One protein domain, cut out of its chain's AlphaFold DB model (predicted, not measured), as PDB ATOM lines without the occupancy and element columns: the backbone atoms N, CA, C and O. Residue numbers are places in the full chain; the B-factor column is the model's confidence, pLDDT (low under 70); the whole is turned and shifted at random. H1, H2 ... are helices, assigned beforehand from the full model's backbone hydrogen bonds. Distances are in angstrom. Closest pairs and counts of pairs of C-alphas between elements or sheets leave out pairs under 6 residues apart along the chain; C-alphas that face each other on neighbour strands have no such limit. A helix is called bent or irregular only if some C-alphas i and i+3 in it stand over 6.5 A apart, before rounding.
ATOM      1  N   VAL A 239       6.642  31.723 -47.000       97.12
ATOM      2  CA  VAL A 239       7.991  31.294 -47.361       97.12
ATOM      3  C   VAL A 239       8.917  31.505 -46.173       97.12
ATOM      4  O   VAL A 239       9.082  32.627 -45.693       97.12
ATOM      5  N   ARG A 240       9.539  30.424 -45.697       96.25
ATOM      6  CA  ARG A 240      10.463  30.451 -44.556       96.25
ATOM      7  C   ARG A 240      11.859  30.911 -44.979       96.25
ATOM      8  O   ARG A 240      12.414  30.412 -45.958       96.25
ATOM      9  N   LEU A 241      12.438  31.824 -44.201       96.69
ATOM     10  CA  LEU A 241      13.789  32.376 -44.383       96.69
ATOM     11  C   LEU A 241      14.749  31.978 -43.244       96.69
ATOM     12  O   LEU A 241      15.791  32.611 -43.064       96.69
ATOM     13  N   ASP A 242      14.400  30.965 -42.442       94.75
ATOM     14  CA  ASP A 242      15.183  30.568 -41.264       94.75
ATOM     15  C   ASP A 242      16.615  30.176 -41.604       94.75
ATOM     16  O   ASP A 242      17.546  30.602 -40.932       94.75
ATOM     17  N   ASP A 243      16.802  29.399 -42.666       91.69
ATOM     18  CA  ASP A 243      18.105  28.935 -43.133       91.69
ATOM     19  C   ASP A 243      19.064  30.096 -43.419       91.69
ATOM     20  O   ASP A 243      20.226  30.060 -43.012       91.69
ATOM     21  N   ILE A 244      18.552  31.164 -44.029       94.12
ATOM     22  CA  ILE A 244      19.333  32.351 -44.384       94.12
ATOM     23  C   ILE A 244      19.600  33.211 -43.149       94.12
ATOM     24  O   ILE A 244      20.740  33.591 -42.876       94.12
ATOM     25  N   LEU A 245      18.557  33.511 -42.373       92.50
ATOM     26  CA  LEU A 245      18.682  34.413 -41.229       92.50
ATOM     27  C   LEU A 245      19.476  33.787 -40.087       92.50
ATOM     28  O   LEU A 245      20.268  34.478 -39.455       92.50
ATOM     29  N   LEU A 246      19.333  32.488 -39.825       92.69
ATOM     30  CA  LEU A 246      20.154  31.808 -38.824       92.69
ATOM     31  C   LEU A 246      21.626  31.780 -39.229       92.69
ATOM     32  O   LEU A 246      22.482  31.931 -38.361       92.69
ATOM     33  N   GLN A 247      21.936  31.598 -40.517       91.06
ATOM     34  CA  GLN A 247      23.316  31.670 -40.998       91.06
ATOM     35  C   GLN A 247      23.900  33.070 -40.779       91.06
ATOM     36  O   GLN A 247      25.016  33.188 -40.273       91.06
ATOM     37  N   TYR A 248      23.125  34.114 -41.086       88.25
ATOM     38  CA  TYR A 248      23.507  35.499 -40.820       88.25
ATOM     39  C   TYR A 248      23.702  35.772 -39.320       88.25
ATOM     40  O   TYR A 248      24.718  36.324 -38.920       88.25
ATOM     41  N   LEU A 249      22.786  35.329 -38.456       88.69
ATOM     42  CA  LEU A 249      22.909  35.530 -37.007       88.69
ATOM     43  C   LEU A 249      24.133  34.817 -36.425       88.69
ATOM     44  O   LEU A 249      24.824  35.375 -35.578       88.69
ATOM     45  N   LYS A 250      24.434  33.600 -36.890       88.19
ATOM     46  CA  LYS A 250      25.577  32.807 -36.411       88.19
ATOM     47  C   LYS A 250      26.935  33.450 -36.708       88.19
ATOM     48  O   LYS A 250      27.905  33.083 -36.047       88.19
ATOM     49  N   SER A 251      27.027  34.408 -37.635       86.44
ATOM     50  CA  SER A 251      28.275  35.154 -37.854       86.44
ATOM     51  C   SER A 251      28.604  36.113 -36.703       86.44
ATOM     52  O   SER A 251      29.751  36.534 -36.580       86.44
ATOM     53  N   ASN A 252      27.630  36.444 -35.847       84.19
ATOM     54  CA  ASN A 252      27.822  37.227 -34.630       84.19
ATOM     55  C   ASN A 252      27.296  36.443 -33.415       84.19
ATOM     56  O   ASN A 252      26.101  36.435 -33.118       84.19
ATOM     57  N   LYS A 253      28.213  35.792 -32.688       84.69
ATOM     58  CA  LYS A 253      27.885  34.911 -31.556       84.69
ATOM     59  C   LYS A 253      27.072  35.612 -30.463       84.69
ATOM     60  O   LYS A 253      26.134  35.015 -29.945       84.69
ATOM     61  N   GLU A 254      27.408  36.856 -30.135       82.31
ATOM     62  CA  GLU A 254      26.715  37.629 -29.098       82.31
ATOM     63  C   GLU A 254      25.274  37.940 -29.514       82.31
ATOM     64  O   GLU A 254      24.340  37.714 -28.744       82.31
ATOM     65  N   THR A 255      25.080  38.367 -30.766       81.62
ATOM     66  CA  THR A 255      23.743  38.617 -31.323       81.62
ATOM     67  C   THR A 255      22.923  37.329 -31.361       81.62
ATOM     68  O   THR A 255      21.777  37.327 -30.920       81.62
ATOM     69  N   PHE A 256      23.500  36.213 -31.817       88.12
ATOM     70  CA  PHE A 256      22.812  34.921 -31.843       88.12
ATOM     71  C   PHE A 256      22.339  34.486 -30.447       88.12
ATOM     72  O   PHE A 256      21.159  34.195 -30.267       88.12
ATOM     73  N   GLN A 257      23.236  34.495 -29.452       86.81
ATOM     74  CA  GLN A 257      22.918  34.119 -28.068       86.81
ATOM     75  C   GLN A 257      21.857  35.033 -27.450       86.81
ATOM     76  O   GLN A 257      21.017  34.588 -26.669       86.81
ATOM     77  N   PHE A 258      21.873  36.317 -27.804       83.38
ATOM     78  CA  PHE A 258      20.851  37.253 -27.367       83.38
ATOM     79  C   PHE A 258      19.480  36.933 -27.973       83.38
ATOM     80  O   PHE A 258      18.518  36.791 -27.220       83.38
ATOM     81  N   ILE A 259      19.390  36.768 -29.300       87.75
ATOM     82  CA  ILE A 259      18.138  36.417 -29.994       87.75
ATOM     83  C   ILE A 259      17.574  35.080 -29.481       87.75
ATOM     84  O   ILE A 259      16.362  34.946 -29.295       87.75
ATOM     85  N   GLU A 260      18.450  34.116 -29.191       90.19
ATOM     86  CA  GLU A 260      18.103  32.852 -28.534       90.19
ATOM     87  C   GLU A 260      17.490  33.074 -27.150       90.19
ATOM     88  O   GLU A 260      16.386  32.602 -26.878       90.19
ATOM     89  N   LYS A 261      18.159  33.856 -26.294       87.31
ATOM     90  CA  LYS A 261      17.711  34.142 -24.925       87.31
ATOM     91  C   LYS A 261      16.335  34.809 -24.869       87.31
ATOM     92  O   LYS A 261      15.584  34.564 -23.929       87.31
ATOM     93  N   ILE A 262      16.002  35.650 -25.849       84.94
ATOM     94  CA  ILE A 262      14.701  36.338 -25.917       84.94
ATOM     95  C   ILE A 262      13.621  35.523 -26.647       84.94
ATOM     96  O   ILE A 262      12.501  36.005 -26.802       84.94
ATOM     97  N   GLY A 263      13.931  34.299 -27.093       89.25
ATOM     98  CA  GLY A 263      12.958  33.388 -27.699       89.25
ATOM     99  C   GLY A 263      12.489  33.805 -29.095       89.25
ATOM    100  O   GLY A 263      11.361  33.495 -29.480       89.25
ATOM    101  N   LEU A 264      13.327  34.524 -29.850       90.38
ATOM    102  CA  LEU A 264      12.994  35.000 -31.197       90.38
ATOM    103  C   LEU A 264      13.699  34.227 -32.317       90.38
ATOM    104  O   LEU A 264      13.660  34.673 -33.457       90.38
ATOM    105  N   LEU A 265      14.319  33.077 -32.027       92.19
ATOM    106  CA  LEU A 265      14.869  32.215 -33.074       92.19
ATOM    107  C   LEU A 265      13.768  31.539 -33.895       92.19
ATOM    108  O   LEU A 265      12.823  30.975 -33.340       92.19
ATOM    109  N   ASN A 266      14.005  31.465 -35.206       92.81
ATOM    110  CA  ASN A 266      13.137  30.839 -36.202       92.81
ATOM    111  C   ASN A 266      11.790  31.557 -36.396       92.81
ATOM    112  O   ASN A 266      11.502  32.602 -35.816       92.81
ATOM    113  N   GLU A 267      10.950  30.960 -37.244       91.81
ATOM    114  CA  GLU A 267       9.653  31.499 -37.656       91.81
ATOM    115  C   GLU A 267       9.809  32.837 -38.383       91.81
ATOM    116  O   GLU A 267       8.962  33.727 -38.301       91.81
ATOM    117  N   TYR A 268      10.916  32.957 -39.120       95.06
ATOM    118  CA  TYR A 268      11.157  34.059 -40.035       95.06
ATOM    119  C   TYR A 268      10.495  33.725 -41.361       95.06
ATOM    120  O   TYR A 268      10.883  32.763 -42.028       95.06
ATOM    121  N   PHE A 269       9.493  34.505 -41.744       95.25
ATOM    122  CA  PHE A 269       8.760  34.250 -42.971       95.25
ATOM    123  C   PHE A 269       8.395  35.530 -43.705       95.25
ATOM    124  O   PHE A 269       8.367  36.622 -43.134       95.25
ATOM    125  N   VAL A 270       8.081  35.350 -44.980       95.62
ATOM    126  CA  VAL A 270       7.417  36.337 -45.825       95.62
ATOM    127  C   VAL A 270       6.245  35.675 -46.543       95.62
ATOM    128  O   VAL A 270       6.276  34.476 -46.812       95.62
ATOM    129  N   SER A 271       5.207  36.435 -46.846       93.81
ATOM    130  CA  SER A 271       4.058  35.998 -47.637       93.81
ATOM    131  C   SER A 271       3.724  37.065 -48.677       93.81
ATOM    132  O   SER A 271       4.363  38.117 -48.736       93.81
ATOM    133  N   LYS A 272       2.704  36.808 -49.498       88.38
ATOM    134  CA  LYS A 272       2.233  37.783 -50.487       88.38
ATOM    135  C   LYS A 272       1.782  39.108 -49.855       88.38
ATOM    136  O   LYS A 272       1.924  40.139 -50.498       88.38
ATOM    137  N   ASN A 273       1.270  39.061 -48.622       85.81
ATOM    138  CA  ASN A 273       0.599  40.189 -47.968       85.81
ATOM    139  C   ASN A 273       1.255  40.591 -46.633       85.81
ATOM    140  O   ASN A 273       0.744  41.453 -45.923       85.81
ATOM    141  N   GLU A 274       2.344  39.931 -46.225       88.12
ATOM    142  CA  GLU A 274       2.957  40.164 -44.916       88.12
ATOM    143  C   GLU A 274       4.458  39.856 -44.921       88.12
ATOM    144  O   GLU A 274       4.908  38.820 -45.411       88.12
ATOM    145  N   ILE A 275       5.240  40.718 -44.270       90.00
ATOM    146  CA  ILE A 275       6.581  40.378 -43.790       90.00
ATOM    147  C   ILE A 275       6.471  40.008 -42.309       90.00
ATOM    148  O   ILE A 275       6.059  40.830 -41.492       90.00
ATOM    149  N   GLY A 276       6.857  38.789 -41.934       89.75
ATOM    150  CA  GLY A 276       6.645  38.292 -40.576       89.75
ATOM    151  C   GLY A 276       7.304  39.175 -39.509       89.75
ATOM    152  O   GLY A 276       8.482  39.530 -39.604       89.75
ATOM    153  N   TRP A 277       6.568  39.507 -38.450       85.56
ATOM    154  CA  TRP A 277       7.036  40.420 -37.397       85.56
ATOM    155  C   TRP A 277       8.356  39.983 -36.742       85.56
ATOM    156  O   TRP A 277       9.203  40.826 -36.435       85.56
ATOM    157  N   ARG A 278       8.563  38.667 -36.547       89.69
ATOM    158  CA  ARG A 278       9.813  38.128 -35.988       89.69
ATOM    159  C   ARG A 278      10.990  38.419 -36.904       89.69
ATOM    160  O   ARG A 278      12.022  38.864 -36.418       89.69
ATOM    161  N   LEU A 279      10.817  38.223 -38.214       92.00
ATOM    162  CA  LEU A 279      11.837  38.548 -39.209       92.00
ATOM    163  C   LEU A 279      12.199  40.034 -39.132       92.00
ATOM    164  O   LEU A 279      13.372  40.364 -38.981       92.00
ATOM    165  N   GLN A 280      11.201  40.923 -39.160       86.31
ATOM    166  CA  GLN A 280      11.440  42.367 -39.059       86.31
ATOM    167  C   GLN A 280      12.162  42.742 -37.759       86.31
ATOM    168  O   GLN A 280      13.106  43.527 -37.770       86.31
ATOM    169  N   THR A 281      11.728  42.163 -36.639       84.00
ATOM    170  CA  THR A 281      12.261  42.455 -35.304       84.00
ATOM    171  C   THR A 281      13.705  42.000 -35.172       84.00
ATOM    172  O   THR A 281      14.556  42.759 -34.720       84.00
ATOM    173  N   VAL A 282      14.007  40.773 -35.586       88.69
ATOM    174  CA  VAL A 282      15.361  40.225 -35.500       88.69
ATOM    175  C   VAL A 282      16.308  40.981 -36.422       88.69
ATOM    176  O   VAL A 282      17.387  41.364 -35.977       88.69
ATOM    177  N   VAL A 283      15.899  41.274 -37.661       88.50
ATOM    178  CA  VAL A 283      16.708  42.086 -38.584       88.50
ATOM    179  C   VAL A 283      16.929  43.494 -38.034       88.50
ATOM    180  O   VAL A 283      18.030  44.014 -38.157       88.50
ATOM    181  N   LEU A 284      15.936  44.108 -37.387       82.69
ATOM    182  CA  LEU A 284      16.124  45.387 -36.704       82.69
ATOM    183  C   LEU A 284      17.181  45.275 -35.604       82.69
ATOM    184  O   LEU A 284      18.135  46.045 -35.596       82.69
ATOM    185  N   LEU A 285      17.030  44.315 -34.690       80.62
ATOM    186  CA  LEU A 285      17.933  44.150 -33.552       80.62
ATOM    187  C   LEU A 285      19.382  43.912 -33.998       80.62
ATOM    188  O   LEU A 285      20.294  44.418 -33.347       80.62
ATOM    189  N   THR A 286      19.604  43.230 -35.129       80.56
ATOM    190  CA  THR A 286      20.957  43.087 -35.691       80.56
ATOM    191  C   THR A 286      21.542  44.404 -36.198       80.56
ATOM    192  O   THR A 286      22.754  44.562 -36.184       80.56
ATOM    193  N   GLN A 287      20.726  45.377 -36.617       78.50
ATOM    194  CA  GLN A 287      21.242  46.695 -37.006       78.50
ATOM    195  C   GLN A 287      21.653  47.530 -35.784       78.50
ATOM    196  O   GLN A 287      22.644  48.251 -35.850       78.50
ATOM    197  N   TYR A 288      20.935  47.397 -34.665       70.62
ATOM    198  CA  TYR A 288      21.229  48.112 -33.416       70.62
ATOM    199  C   TYR A 288      22.482  47.582 -32.704       70.62
ATOM    200  O   TYR A 288      23.250  48.371 -32.150       70.62
ATOM    201  N   THR A 289      22.728  46.264 -32.741       61.84
ATOM    202  CA  THR A 289      23.955  45.670 -32.172       61.84
ATOM    203  C   THR A 289      25.215  46.201 -32.860       61.84
ATOM    204  O   THR A 289      26.242  46.365 -32.208       61.84
ATOM    205  N   HIS A 290      25.141  46.529 -34.154       60.91
ATOM    206  CA  HIS A 290      26.251  47.121 -34.904       60.91
ATOM    207  C   HIS A 290      26.540  48.591 -34.553       60.91
ATOM    208  O   HIS A 290      27.657  49.049 -34.783       60.91
ATOM    209  N   GLU A 291      25.574  49.326 -33.994       59.53
ATOM    210  CA  GLU A 291      25.702  50.760 -33.686       59.53
ATOM    211  C   GLU A 291      25.993  51.051 -32.201       59.53
ATOM    212  O   GLU A 291      25.987  52.209 -31.790       59.53
ATOM    213  N   ASN A 292      26.303  50.027 -31.391       57.03
ATOM    214  CA  ASN A 292      26.511  50.141 -29.936       57.03
ATOM    215  C   ASN A 292      25.309  50.748 -29.187       57.03
ATOM    216  O   ASN A 292      25.478  51.470 -28.202       57.03
ATOM    217  N   ILE A 293      24.087  50.474 -29.644       58.91
ATOM    218  CA  ILE A 293      22.880  50.980 -28.989       58.91
ATOM    219  C   ILE A 293      22.479  50.043 -27.839       58.91
ATOM    220  O   ILE A 293      22.559  48.820 -27.963       58.91
ATOM    221  N   ASP A 294      22.032  50.616 -26.714       62.72
ATOM    222  CA  ASP A 294      21.607  49.864 -25.530       62.72
ATOM    223  C   ASP A 294      20.397  48.958 -25.837       62.72
ATOM    224  O   ASP A 294      19.237  49.383 -25.927       62.72
ATOM    225  N   LEU A 295      20.684  47.666 -25.991       63.78
ATOM    226  CA  LEU A 295      19.700  46.616 -26.243       63.78
ATOM    227  C   LEU A 295      18.744  46.412 -25.063       63.78
ATOM    228  O   LEU A 295      17.584  46.062 -25.292       63.78
ATOM    229  N   ALA A 296      19.185  46.659 -23.824       64.75
ATOM    230  CA  ALA A 296      18.331  46.550 -22.642       64.75
ATOM    231  C   ALA A 296      17.258  47.648 -22.632       64.75
ATOM    232  O   ALA A 296      16.121  47.391 -22.235       64.75
ATOM    233  N   ALA A 297      17.588  48.837 -23.141       64.50
ATOM    234  CA  ALA A 297      16.627  49.918 -23.341       64.50
ATOM    235  C   ALA A 297      15.717  49.692 -24.566       64.50
ATOM    236  O   ALA A 297      14.541  50.061 -24.545       64.50
ATOM    237  N   THR A 298      16.233  49.068 -25.631       66.38
ATOM    238  CA  THR A 298      15.519  48.931 -26.917       66.38
ATOM    239  C   THR A 298      14.506  47.782 -26.920       66.38
ATOM    240  O   THR A 298      13.407  47.918 -27.463       66.38
ATOM    241  N   LEU A 299      14.833  46.653 -26.284       71.88
ATOM    242  CA  LEU A 299      13.999  45.449 -26.314       71.88
ATOM    243  C   LEU A 299      12.577  45.665 -25.751       71.88
ATOM    244  O   LEU A 299      11.624  45.287 -26.437       71.88
ATOM    245  N   PRO A 300      12.367  46.307 -24.580       73.19
ATOM    246  CA  PRO A 300      11.017  46.555 -24.066       73.19
ATOM    247  C   PRO A 300      10.179  47.428 -25.003       73.19
ATOM    248  O   PRO A 300       8.975  47.220 -25.124       73.19
ATOM    249  N   ILE A 301      10.805  48.385 -25.695       68.19
ATOM    250  CA  ILE A 301      10.119  49.289 -26.627       68.19
ATOM    251  C   ILE A 301       9.588  48.504 -27.827       68.19
ATOM    252  O   ILE A 301       8.423  48.670 -28.193       68.19
ATOM    253  N   VAL A 302      10.416  47.634 -28.411       69.56
ATOM    254  CA  VAL A 302      10.030  46.802 -29.560       69.56
ATOM    255  C   VAL A 302       8.954  45.791 -29.160       69.56
ATOM    256  O   VAL A 302       7.936  45.678 -29.839       69.56
ATOM    257  N   MET A 303       9.125  45.119 -28.017       74.88
ATOM    258  CA  MET A 303       8.184  44.097 -27.550       74.88
ATOM    259  C   MET A 303       6.824  44.684 -27.134       74.88
ATOM    260  O   MET A 303       5.790  44.103 -27.458       74.88
ATOM    261  N   ASN A 304       6.796  45.856 -26.486       72.94
ATOM    262  CA  ASN A 304       5.548  46.514 -26.073       72.94
ATOM    263  C   ASN A 304       4.786  47.163 -27.238       72.94
ATOM    264  O   ASN A 304       3.579  47.361 -27.142       72.94
ATOM    265  N   ASN A 305       5.470  47.493 -28.337       65.00
ATOM    266  CA  ASN A 305       4.868  48.135 -29.508       65.00
ATOM    267  C   ASN A 305       4.771  47.197 -30.714       65.00
ATOM    268  O   ASN A 305       4.736  47.672 -31.847       65.00
ATOM    269  N   ARG A 306       4.710  45.877 -30.490       66.06
ATOM    270  CA  ARG A 306       4.729  44.858 -31.551       66.06
ATOM    271  C   ARG A 306       3.777  45.162 -32.715       66.06
ATOM    272  O   ARG A 306       4.216  45.175 -33.856       66.06
ATOM    273  N   LYS A 307       2.512  45.486 -32.429       63.34
ATOM    274  CA  LYS A 307       1.510  45.803 -33.463       63.34
ATOM    275  C   LYS A 307       1.870  47.064 -34.265       63.34
ATOM    276  O   LYS A 307       1.799  47.089 -35.485       63.34
ATOM    277  N   THR A 308       2.340  48.109 -33.588       61.00
ATOM    278  CA  THR A 308       2.809  49.348 -34.231       61.00
ATOM    279  C   THR A 308       4.075  49.118 -35.062       61.00
ATOM    280  O   THR A 308       4.309  49.805 -36.057       61.00
ATOM    281  N   PHE A 309       4.919  48.178 -34.634       62.09
ATOM    282  CA  PHE A 309       6.127  47.777 -35.337       62.09
ATOM    283  C   PHE A 309       5.785  47.022 -36.630       62.09
ATOM    284  O   PHE A 309       6.302  47.399 -37.681       62.09
ATOM    285  N   GLU A 310       4.846  46.070 -36.556       57.81
ATOM    286  CA  GLU A 310       4.251  45.353 -37.697       57.81
ATOM    287  C   GLU A 310       3.683  46.324 -38.750       57.81
ATOM    288  O   GLU A 310       3.938  46.159 -39.937       57.81
ATOM    289  N   GLU A 311       2.993  47.384 -38.320       56.84
ATOM    290  CA  GLU A 311       2.347  48.363 -39.211       56.84
ATOM    291  C   GLU A 311       3.285  49.461 -39.766       56.84
ATOM    292  O   GLU A 311       2.836  50.311 -40.542       56.84
ATOM    293  N   SER A 312       4.554  49.561 -39.330       57.97
ATOM    294  CA  SER A 312       5.386  50.730 -39.691       57.97
ATOM    295  C   SER A 312       6.904  50.544 -39.777       57.97
ATOM    296  O   SER A 312       7.618  51.553 -39.792       57.97
ATOM    297  N   PHE A 313       7.430  49.311 -39.802       62.56
ATOM    298  CA  PHE A 313       8.881  49.036 -39.845       62.56
ATOM    299  C   PHE A 313       9.683  49.873 -38.823       62.56
ATOM    300  O   PHE A 313      10.747  50.427 -39.117       62.56
ATOM    301  N   GLY A 314       9.121  50.051 -37.625       55.91
ATOM    302  CA  GLY A 314       9.722  50.824 -36.534       55.91
ATOM    303  C   GLY A 314       9.630  52.354 -36.643       55.91
ATOM    304  O   GLY A 314       9.833  53.027 -35.630       55.91
ATOM    305  N   LYS A 315       9.245  52.943 -37.786       56.94
ATOM    306  CA  LYS A 315       9.214  54.412 -37.974       56.94
ATOM    307  C   LYS A 315       8.310  55.131 -36.966       56.94
ATOM    308  O   LYS A 315       8.628  56.237 -36.527       56.94
ATOM    309  N   ARG A 316       7.173  54.529 -36.590       54.25
ATOM    310  CA  ARG A 316       6.233  55.127 -35.617       54.25
ATOM    311  C   ARG A 316       6.632  54.868 -34.166       54.25
ATOM    312  O   ARG A 316       6.336  55.704 -33.318       54.25
ATOM    313  N   VAL A 317       7.338  53.769 -33.893       55.72
ATOM    314  CA  VAL A 317       7.760  53.375 -32.537       55.72
ATOM    315  C   VAL A 317       8.735  54.399 -31.939       55.72
ATOM    316  O   VAL A 317       8.632  54.737 -30.763       55.72
ATOM    317  N   PHE A 318       9.613  54.986 -32.759       53.75
ATOM    318  CA  PHE A 318      10.609  55.969 -32.302       53.75
ATOM    319  C   PHE A 318      10.167  57.438 -32.421       53.75
ATOM    320  O   PHE A 318      10.887  58.343 -31.986       53.75
ATOM    321  N   LYS A 319       8.956  57.693 -32.940       50.66
ATOM    322  CA  LYS A 319       8.389  59.041 -33.140       50.66
ATOM    323  C   LYS A 319       8.148  59.801 -31.822       50.66
ATOM    324  O   LYS A 319       8.029  61.020 -31.832       50.66
ATOM    325  N   GLY A 320       8.101  59.091 -30.689       47.03
ATOM    326  CA  GLY A 320       7.994  59.669 -29.343       47.03
ATOM    327  C   GLY A 320       9.310  60.190 -28.745       47.03
ATOM    328  O   GLY A 320       9.274  60.865 -27.716       47.03
ATOM    329  N   SER A 321      10.469  59.916 -29.363       50.62
ATOM    330  CA  SER A 321      11.752  60.463 -28.902       50.62
ATOM    331  C   SER A 321      11.913  61.903 -29.415       50.62
ATOM    332  O   SER A 321      12.056  62.152 -30.606       50.62
ATOM    333  N   LYS A 322      11.818  62.883 -28.510       42.28
ATOM    334  CA  LYS A 322      11.706  64.327 -28.812       42.28
ATOM    335  C   LYS A 322      12.971  64.996 -29.398       42.28
ATOM    336  O   LYS A 322      13.036  66.221 -29.417       42.28
ATOM    337  N   ASN A 323      13.954  64.239 -29.893       53.62
ATOM    338  CA  ASN A 323      15.167  64.786 -30.508       53.62
ATOM    339  C   ASN A 323      15.180  64.485 -32.014       53.62
ATOM    340  O   ASN A 323      15.245  63.335 -32.421       53.62
ATOM    341  N   ASN A 324      15.191  65.512 -32.868       51.09
ATOM    342  CA  ASN A 324      15.175  65.349 -34.333       51.09
ATOM    343  C   ASN A 324      16.307  64.453 -34.896       51.09
ATOM    344  O   ASN A 324      16.163  63.910 -35.989       51.09
ATOM    345  N   GLY A 325      17.410  64.263 -34.157       55.62
ATOM    346  CA  GLY A 325      18.496  63.344 -34.522       55.62
ATOM    347  C   GLY A 325      18.121  61.857 -34.446       55.62
ATOM    348  O   GLY A 325      18.450  61.110 -35.365       55.62
ATOM    349  N   SER A 326      17.365  61.433 -33.426       58.56
ATOM    350  CA  SER A 326      16.995  60.019 -33.229       58.56
ATOM    351  C   SER A 326      15.973  59.528 -34.257       58.56
ATOM    352  O   SER A 326      15.958  58.352 -34.611       58.56
ATOM    353  N   TYR A 327      15.146  60.426 -34.799       59.53
ATOM    354  CA  TYR A 327      14.209  60.087 -35.872       59.53
ATOM    355  C   TYR A 327      14.916  59.799 -37.207       59.53
ATOM    356  O   TYR A 327      14.575  58.838 -37.896       59.53
ATOM    357  N   ILE A 328      15.920  60.603 -37.574       66.31
ATOM    358  CA  ILE A 328      16.697  60.401 -38.810       66.31
ATOM    359  C   ILE A 328      17.482  59.088 -38.741       66.31
ATOM    360  O   ILE A 328      17.568  58.360 -39.729       66.31
ATOM    361  N   GLU A 329      18.040  58.772 -37.576       67.31
ATOM    362  CA  GLU A 329      18.735  57.512 -37.322       67.31
ATOM    363  C   GLU A 329      17.786  56.311 -37.419       67.31
ATOM    364  O   GLU A 329      18.055  55.380 -38.178       67.31
ATOM    365  N   ALA A 330      16.601  56.388 -36.802       66.62
ATOM    366  CA  ALA A 330      15.565  55.365 -36.940       66.62
ATOM    367  C   ALA A 330      15.131  55.146 -38.404       66.62
ATOM    368  O   ALA A 330      14.927  54.009 -38.828       66.62
ATOM    369  N   MET A 331      15.034  56.214 -39.205       69.56
ATOM    370  CA  MET A 331      14.744  56.111 -40.641       69.56
ATOM    371  C   MET A 331      15.863  55.394 -41.409       69.56
ATOM    372  O   MET A 331      15.574  54.529 -42.232       69.56
ATOM    373  N   LYS A 332      17.135  55.700 -41.124       75.75
ATOM    374  CA  LYS A 332      18.281  55.008 -41.742       75.75
ATOM    375  C   LYS A 332      18.303  53.523 -41.386       75.75
ATOM    376  O   LYS A 332      18.556  52.696 -42.259       75.75
ATOM    377  N   ILE A 333      18.022  53.185 -40.128       75.06
ATOM    378  CA  ILE A 333      17.934  51.796 -39.673       75.06
ATOM    379  C   ILE A 333      16.786  51.076 -40.391       75.06
ATOM    380  O   ILE A 333      16.989  49.977 -40.900       75.06
ATOM    381  N   SER A 334      15.614  51.708 -40.506       74.88
ATOM    382  CA  SER A 334      14.460  51.154 -41.232       74.88
ATOM    383  C   SER A 334      14.805  50.819 -42.691       74.88
ATOM    384  O   SER A 334      14.531  49.713 -43.152       74.88
ATOM    385  N   GLU A 335      15.504  51.712 -43.400       81.25
ATOM    386  CA  GLU A 335      15.955  51.441 -44.773       81.25
ATOM    387  C   GLU A 335      16.964  50.282 -44.844       81.25
ATOM    388  O   GLU A 335      16.863  49.425 -45.723       81.25
ATOM    389  N   ARG A 336      17.894  50.171 -43.883       83.19
ATOM    390  CA  ARG A 336      18.806  49.014 -43.808       83.19
ATOM    391  C   ARG A 336      18.062  47.703 -43.560       83.19
ATOM    392  O   ARG A 336      18.382  46.707 -44.203       83.19
ATOM    393  N   VAL A 337      17.051  47.701 -42.688       84.25
ATOM    394  CA  VAL A 337      16.199  46.524 -42.445       84.25
ATOM    395  C   VAL A 337      15.552  46.055 -43.745       84.25
ATOM    396  O   VAL A 337      15.628  44.869 -44.073       84.25
ATOM    397  N   LYS A 338      14.985  46.981 -44.530       86.19
ATOM    398  CA  LYS A 338      14.389  46.660 -45.836       86.19
ATOM    399  C   LYS A 338      15.410  46.046 -46.793       86.19
ATOM    400  O   LYS A 338      15.109  45.043 -47.439       86.19
ATOM    401  N   VAL A 339      16.624  46.600 -46.856       89.12
ATOM    402  CA  VAL A 339      17.717  46.071 -47.691       89.12
ATOM    403  C   VAL A 339      18.104  44.650 -47.278       89.12
ATOM    404  O   VAL A 339      18.221  43.781 -48.140       89.12
ATOM    405  N   VAL A 340      18.260  44.383 -45.977       90.25
ATOM    406  CA  VAL A 340      18.614  43.044 -45.474       90.25
ATOM    407  C   VAL A 340      17.515  42.027 -45.794       90.25
ATOM    408  O   VAL A 340      17.820  40.928 -46.257       90.25
ATOM    409  N   ILE A 341      16.242  42.395 -45.622       92.50
ATOM    410  CA  ILE A 341      15.109  41.520 -45.956       92.50
ATOM    411  C   ILE A 341      15.059  41.244 -47.462       92.50
ATOM    412  O   ILE A 341      14.988  40.079 -47.852       92.50
ATOM    413  N   LYS A 342      15.173  42.273 -48.320       93.44
ATOM    414  CA  LYS A 342      15.234  42.081 -49.782       93.44
ATOM    415  C   LYS A 342      16.396  41.165 -50.173       93.44
ATOM    416  O   LYS A 342      16.203  40.252 -50.971       93.44
ATOM    417  N   LYS A 343      17.568  41.319 -49.548       94.69
ATOM    418  CA  LYS A 343      18.719  40.439 -49.795       94.69
ATOM    419  C   LYS A 343      18.447  38.988 -49.397       94.69
ATOM    420  O   LYS A 343      18.806  38.080 -50.145       94.69
ATOM    421  N   ALA A 344      17.801  38.754 -48.256       96.00
ATOM    422  CA  ALA A 344      17.413  37.407 -47.841       96.00
ATOM    423  C   ALA A 344      16.402  36.779 -48.818       96.00
ATOM    424  O   ALA A 344      16.542  35.612 -49.179       96.00
ATOM    425  N   VAL A 345      15.435  37.562 -49.306       97.25
ATOM    426  CA  VAL A 345      14.460  37.135 -50.324       97.25
ATOM    427  C   VAL A 345      15.150  36.772 -51.646       97.25
ATOM    428  O   VAL A 345      14.857  35.720 -52.210       97.25
ATOM    429  N   GLU A 346      16.107  37.581 -52.118       97.38
ATOM    430  CA  GLU A 346      16.909  37.282 -53.317       97.38
ATOM    431  C   GLU A 346      17.675  35.961 -53.189       97.38
ATOM    432  O   GLU A 346      17.639  35.131 -54.099       97.38
ATOM    433  N   ILE A 347      18.356  35.761 -52.055       97.06
ATOM    434  CA  ILE A 347      19.123  34.540 -51.784       97.06
ATOM    435  C   ILE A 347      18.185  33.331 -51.777       97.06
ATOM    436  O   ILE A 347      18.477  32.335 -52.440       97.06
ATOM    437  N   LYS A 348      17.032  33.428 -51.097       97.19
ATOM    438  CA  LYS A 348      16.056  32.334 -51.048       97.19
ATOM    439  C   LYS A 348      15.525  31.990 -52.431       97.19
ATOM    440  O   LYS A 348      15.448  30.817 -52.787       97.19
ATOM    441  N   LEU A 349      15.189  33.005 -53.224       97.50
ATOM    442  CA  LEU A 349      14.673  32.819 -54.575       97.50
ATOM    443  C   LEU A 349      15.698  32.115 -55.471       97.50
ATOM    444  O   LEU A 349      15.331  31.223 -56.233       97.50
ATOM    445  N   ALA A 350      16.975  32.488 -55.372       96.69
ATOM    446  CA  ALA A 350      18.047  31.826 -56.109       96.69
ATOM    447  C   ALA A 350      18.187  30.348 -55.700       96.69
ATOM    448  O   ALA A 350      18.186  29.478 -56.572       96.69
ATOM    449  N   GLN A 351      18.208  30.060 -54.391       94.44
ATOM    450  CA  GLN A 351      18.284  28.693 -53.857       94.44
ATOM    451  C   GLN A 351      17.105  27.822 -54.311       94.44
ATOM    452  O   GLN A 351      17.295  26.672 -54.701       94.44
ATOM    453  N   LEU A 352      15.880  28.358 -54.291       94.12
ATOM    454  CA  LEU A 352      14.694  27.619 -54.726       94.12
ATOM    455  C   LEU A 352      14.692  27.353 -56.234       94.12
ATOM    456  O   LEU A 352      14.318  26.259 -56.650       94.12
ATOM    457  N   LYS A 353      15.142  28.310 -57.056       94.12
ATOM    458  CA  LYS A 353      15.281  28.111 -58.508       94.12
ATOM    459  C   LYS A 353      16.309  27.034 -58.842       94.12
ATOM    460  O   LYS A 353      16.044  26.187 -59.689       94.12
ATOM    461  N   GLU A 354      17.456  27.043 -58.167       91.88
ATOM    462  CA  GLU A 354      18.470  25.996 -58.312       91.88
ATOM    463  C   GLU A 354      17.908  24.628 -57.909       91.88
ATOM    464  O   GLU A 354      17.987  23.672 -58.680       91.88
ATOM    465  N   LYS A 355      17.237  24.566 -56.752       88.38
ATOM    466  CA  LYS A 355      16.601  23.345 -56.254       88.38
ATOM    467  C   LYS A 355      15.528  22.819 -57.212       88.38
ATOM    468  O   LYS A 355      15.480  21.627 -57.482       88.38
ATOM    469  N   LEU A 356      14.688  23.682 -57.779       89.56
ATOM    470  CA  LEU A 356      13.681  23.282 -58.771       89.56
ATOM    471  C   LEU A 356      14.304  22.634 -60.016       89.56
ATOM    472  O   LEU A 356      13.733  21.679 -60.543       89.56
ATOM    473  N   ASN A 357      15.470  23.116 -60.455       84.88
ATOM    474  CA  ASN A 357      16.188  22.564 -61.604       84.88
ATOM    475  C   ASN A 357      16.868  21.221 -61.297       84.88
ATOM    476  O   ASN A 357      17.037  20.410 -62.204       84.88
ATOM    477  N   SER A 358      17.261  20.976 -60.042       82.38
ATOM    478  CA  SER A 358      17.953  19.745 -59.636       82.38
ATOM    479  C   SER A 358      17.012  18.575 -59.335       82.38
ATOM    480  O   SER A 358      17.460  17.445 -59.162       82.38
ATOM    481  N   ILE A 359      15.715  18.838 -59.198       79.00
ATOM    482  CA  ILE A 359      14.735  17.847 -58.768       79.00
ATOM    483  C   ILE A 359      14.233  17.018 -59.973       79.00
ATOM    484  O   ILE A 359      13.528  17.524 -60.856       79.00
ATOM    485  N   GLU A 360      14.502  15.707 -59.958       73.06
ATOM    486  CA  GLU A 360      13.990  14.747 -60.948       73.06
ATOM    487  C   GLU A 360      12.453  14.710 -61.007       73.06
ATOM    488  O   GLU A 360      11.748  14.999 -60.038       73.06
ATOM    489  N   ASN A 361      11.900  14.377 -62.176       60.66
ATOM    490  CA  ASN A 361      10.456  14.384 -62.398       60.66
ATOM    491  C   ASN A 361       9.818  13.044 -62.007       60.66
ATOM    492  O   ASN A 361       9.538  12.198 -62.853       60.66
ATOM    493  N   ILE A 362       9.594  12.849 -60.709       66.00
ATOM    494  CA  ILE A 362       8.849  11.706 -60.161       66.00
ATOM    495  C   ILE A 362       7.473  12.204 -59.694       66.00
ATOM    496  O   ILE A 362       7.359  13.308 -59.171       66.00
ATOM    497  N   LYS A 363       6.407  11.408 -59.854       60.16
ATOM    498  CA  LYS A 363       5.014  11.808 -59.551       60.16
ATOM    499  C   LYS A 363       4.845  12.482 -58.171       60.16
ATOM    500  O   LYS A 363       4.188  13.511 -58.071       60.16
ATOM    501  N   TYR A 364       5.490  11.943 -57.134       66.00
ATOM    502  CA  TYR A 364       5.443  12.442 -55.742       66.00
ATOM    503  C   TYR A 364       6.091  13.809 -55.543       66.00
ATOM    504  O   TYR A 364       5.770  14.557 -54.625       66.00
ATOM    505  N   ILE A 365       7.019  14.129 -56.430       76.31
ATOM    506  CA  ILE A 365       7.820  15.332 -56.383       76.31
ATOM    507  C   ILE A 365       7.072  16.509 -57.023       76.31
ATOM    508  O   ILE A 365       7.353  17.655 -56.679       76.31
ATOM    509  N   GLU A 366       6.091  16.268 -57.897       83.44
ATOM    510  CA  GLU A 366       5.386  17.361 -58.578       83.44
ATOM    511  C   GLU A 366       4.634  18.266 -57.594       83.44
ATOM    512  O   GLU A 366       4.670  19.485 -57.734       83.44
ATOM    513  N   MET A 367       4.035  17.710 -56.535       85.56
ATOM    514  CA  MET A 367       3.392  18.526 -55.498       85.56
ATOM    515  C   MET A 367       4.412  19.371 -54.730       85.56
ATOM    516  O   MET A 367       4.191  20.561 -54.532       85.56
ATOM    517  N   VAL A 368       5.568  18.797 -54.377       89.06
ATOM    518  CA  VAL A 368       6.684  19.534 -53.755       89.06
ATOM    519  C   VAL A 368       7.178  20.654 -54.680       89.06
ATOM    520  O   VAL A 368       7.381  21.783 -54.233       89.06
ATOM    521  N   LYS A 369       7.309  20.379 -55.985       90.00
ATOM    522  CA  LYS A 369       7.640  21.388 -57.002       90.00
ATOM    523  C   LYS A 369       6.586  22.483 -57.063       90.00
ATOM    524  O   LYS A 369       6.959  23.643 -57.183       90.00
ATOM    525  N   ASN A 370       5.302  22.151 -56.978       91.75
ATOM    526  CA  ASN A 370       4.231  23.144 -56.980       91.75
ATOM    527  C   ASN A 370       4.320  24.071 -55.769       91.75
ATOM    528  O   ASN A 370       4.183  25.280 -55.944       91.75
ATOM    529  N   VAL A 371       4.656  23.545 -54.583       94.38
ATOM    530  CA  VAL A 371       4.939  24.403 -53.423       94.38
ATOM    531  C   VAL A 371       6.123  25.329 -53.708       94.38
ATOM    532  O   VAL A 371       5.995  26.537 -53.564       94.38
ATOM    533  N   TYR A 372       7.242  24.818 -54.223       94.94
ATOM    534  CA  TYR A 372       8.401  25.666 -54.538       94.94
ATOM    535  C   TYR A 372       8.165  26.685 -55.660       94.94
ATOM    536  O   TYR A 372       8.721  27.782 -55.612       94.94
ATOM    537  N   LYS A 373       7.342  26.361 -56.664       94.94
ATOM    538  CA  LYS A 373       6.913  27.313 -57.700       94.94
ATOM    539  C   LYS A 373       6.093  28.448 -57.074       94.94
ATOM    540  O   LYS A 373       6.330  29.609 -57.403       94.94
ATOM    541  N   GLU A 374       5.185  28.125 -56.153       95.69
ATOM    542  CA  GLU A 374       4.411  29.112 -55.389       95.69
ATOM    543  C   GLU A 374       5.331  29.989 -54.523       95.69
ATOM    544  O   GLU A 374       5.256  31.214 -54.598       95.69
ATOM    545  N   GLU A 375       6.274  29.393 -53.782       97.19
ATOM    546  CA  GLU A 375       7.267  30.142 -52.998       97.19
ATOM    547  C   GLU A 375       8.095  31.084 -53.893       97.19
ATOM    548  O   GLU A 375       8.283  32.255 -53.560       97.19
ATOM    549  N   CYS A 376       8.535  30.626 -55.070       97.00
ATOM    550  CA  CYS A 376       9.238  31.476 -56.036       97.00
ATOM    551  C   CYS A 376       8.373  32.640 -56.536       97.00
ATOM    552  O   CYS A 376       8.894  33.743 -56.727       97.00
ATOM    553  N   SER A 377       7.076  32.408 -56.757       96.31
ATOM    554  CA  SER A 377       6.113  33.440 -57.151       96.31
ATOM    555  C   SER A 377       5.992  34.519 -56.071       96.31
ATOM    556  O   SER A 377       6.178  35.701 -56.366       96.31
ATOM    557  N   ILE A 378       5.811  34.112 -54.808       96.12
ATOM    558  CA  ILE A 378       5.729  35.015 -53.647       96.12
ATOM    559  C   ILE A 378       7.015  35.836 -53.490       96.12
ATOM    560  O   ILE A 378       6.976  37.058 -53.363       96.12
ATOM    561  N   LEU A 379       8.182  35.190 -53.526       97.12
ATOM    562  CA  LEU A 379       9.455  35.903 -53.388       97.12
ATOM    563  C   LEU A 379       9.671  36.891 -54.543       97.12
ATOM    564  O   LEU A 379      10.136  38.006 -54.323       97.12
ATOM    565  N   SER A 380       9.290  36.516 -55.767       95.94
ATOM    566  CA  SER A 380       9.388  37.406 -56.929       95.94
ATOM    567  C   SER A 380       8.458  38.616 -56.800       95.94
ATOM    568  O   SER A 380       8.873  39.728 -57.122       95.94
ATOM    569  N   SER A 381       7.230  38.444 -56.291       93.50
ATOM    570  CA  SER A 381       6.321  39.576 -56.072       93.50
ATOM    571  C   SER A 381       6.862  40.555 -55.029       93.50
ATOM    572  O   SER A 381       6.777  41.762 -55.234       93.50
ATOM    573  N   ILE A 382       7.504  40.054 -53.968       93.12
ATOM    574  CA  ILE A 382       8.150  40.884 -52.937       93.12
ATOM    575  C   ILE A 382       9.331  41.690 -53.503       93.12
ATOM    576  O   ILE A 382       9.577  42.818 -53.084       93.12
ATOM    577  N   LEU A 383      10.082  41.146 -54.462       92.06
ATOM    578  CA  LEU A 383      11.182  41.891 -55.088       92.06
ATOM    579  C   LEU A 383      10.690  42.968 -56.064       92.06
ATOM    580  O   LEU A 383      11.394  43.956 -56.274       92.06
ATOM    581  N   ASN A 384       9.487  42.803 -56.617       89.75
ATOM    582  CA  ASN A 384       8.894  43.742 -57.567       89.75
ATOM    583  C   ASN A 384       8.222  44.955 -56.904       89.75
ATOM    584  O   ASN A 384       7.968  45.943 -57.595       89.75
ATOM    585  N   VAL A 385       7.935  44.921 -55.595       86.12
ATOM    586  CA  VAL A 385       7.384  46.093 -54.898       86.12
ATOM    587  C   VAL A 385       8.437  47.187 -54.708       86.12
ATOM    588  O   VAL A 385       9.617  46.932 -54.414       86.12
ATOM    589  N   ARG A 386       7.996  48.440 -54.870       78.00
ATOM    590  CA  ARG A 386       8.859  49.616 -54.738       78.00
ATOM    591  C   ARG A 386       9.327  49.759 -53.293       78.00
ATOM    592  O   ARG A 386      10.538  49.802 -53.060       78.00
ATOM    593  N   ASP A 387       8.391  49.752 -52.347       77.31
ATOM    594  CA  ASP A 387       8.656  49.697 -50.911       77.31
ATOM    595  C   ASP A 387       8.075  48.401 -50.310       77.31
ATOM    596  O   ASP A 387       7.035  47.919 -50.745       77.31
ATOM    597  N   LEU A 388       8.736  47.820 -49.303       76.31
ATOM    598  CA  LEU A 388       8.186  46.667 -48.571       76.31
ATOM    599  C   LEU A 388       6.929  47.040 -47.769       76.31
ATOM    600  O   LEU A 388       6.162  46.157 -47.405       76.31
ATOM    601  N   GLU A 389       6.712  48.329 -47.495       75.38
ATOM    602  CA  GLU A 389       5.463  48.827 -46.903       75.38
ATOM    603  C   GLU A 389       4.250  48.595 -47.831       75.38
ATOM    604  O   GLU A 389       3.153  48.355 -47.328       75.38
ATOM    605  N   ASP A 390       4.458  48.552 -49.154       75.94
ATOM    606  CA  ASP A 390       3.405  48.313 -50.158       75.94
ATOM    607  C   ASP A 390       2.873  46.862 -50.129       75.94
ATOM    608  O   ASP A 390       1.910  46.532 -50.810       75.94
ATOM    609  N   ILE A 391       3.495  45.965 -49.356       73.12
ATOM    610  CA  ILE A 391       3.035  44.573 -49.188       73.12
ATOM    611  C   ILE A 391       1.778  44.501 -48.309       73.12
ATOM    612  O   ILE A 391       0.995  43.563 -48.425       73.12
ATOM    613  N   TYR A 392       1.588  45.486 -47.427       59.78
ATOM    614  CA  TYR A 392       0.455  45.548 -46.499       59.78
ATOM    615  C   TYR A 392      -0.782  46.245 -47.085       59.78
ATOM    616  O   TYR A 392      -1.797  46.353 -46.392       59.78
TER     617      TYR A 392
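Overview. This is residues 239 to 392 of the 393 residues of the protein "SET domain-containing protein" of Rozella allomycis (strain CSF55) (UniProt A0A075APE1). One very long helix, H6, is the spine of this domain; H7 folds back beside its last part as a helical hairpin, and H1 and H3 cross the spine steeply. H2 and H4 pack on H3 away from H6, H5 sits by the start of H3, and H8 closes the printed part near H6. The 154 printed residues hold eight named helices, H1 to H8 in chain order, and no named strand: the class is all helix. The whole is compact, with a radius of gyration of the C-alphas of 17.1 A, yet elongated, spanning 60 by 33 by 21 A.

Arrangement. Start at H1, residues 242 to 250, which touches residues 344 to 348 of H6, residues 324 to 358, at a steep tilt of 54 degrees; the closest C-alphas are those of Ile 244 and Ala 344, 6.4 A apart. H2, residues 253 to 261, and H1 touch only at the corner, and only just, with 3 pairs of C-alphas within 8 A; Leu 249 and Phe 256 come closest, 5.2 A between C-alphas. Next find the hub, H3, residues 277 to 290, which touches H2, H4, H5 and H6. H2 and H3 form a hairpin that only just touches, with 3 pairs of C-alphas within 8 A, closest at Thr 255 and Thr 286, 6.8 A. H3 and H4, residues 295 to 304, form another hairpin, at a shallow tilt of 18 degrees, opposite ways; the C-alphas of Thr 289 and Leu 295 are closest, 7.4 A. H5, residues 306 to 310, touches residues 277 to 280 of H3, closest at Trp 277 and Glu 310, 5.7 A between C-alphas. H3 touches residues 333 to 341 of H6 at a steep tilt of 61 degrees, with the C-alphas of Leu 284 and Val 337 closest, 5.9 A. H7, residues 363 to 384, forms a hairpin with H6, touching its residues 342 to 356 at a shallow tilt of 29 degrees, opposite ways; the C-alphas of Leu 349 and Cys 376 are closest, 5.8 A. H8, residues 388 to 392, is close to H6 but not clearly touching, with the C-alphas of Lys 338 and Leu 388 6.8 A apart. Every O i to N i+4 pair is within hydrogen-bond range in H1, H2 and H5; the others have 9 of 10 in H3, 4 of 6 in H4, 30 of 31 in H6, 16 of 18 in H7 and 0 of 1 in H8, where 2 of 2 O i to N i+3 pairs are.

Along the chain. Find C-alpha 242 at (15.183, 30.568, -41.264), where H1 begins. H3 is 20.5 A long from first to last C-alpha. H4 is irregular, only just: C-alphas 297 and 300 are 6.6 A apart. From C-alpha 324 at (15.175, 65.349, -34.333), H6 runs 52.2 A; H7 runs 32.2 A. H8 ends at C-alpha 392, (0.455, 45.548, -46.499).

Size, cuts and confidence. The printed part has no cut; the C-alphas of Lys 322 and Ile 362 are farthest apart, 61.3 A. The links H2 to H3 and H5 to H6 are long, and residues 320 to 325 and 362 to 367, of which 363 to 367 belong to H7, stand free. The model's pLDDT is under 70 at 44 residues, among them 289 to 298 and 305 to 331.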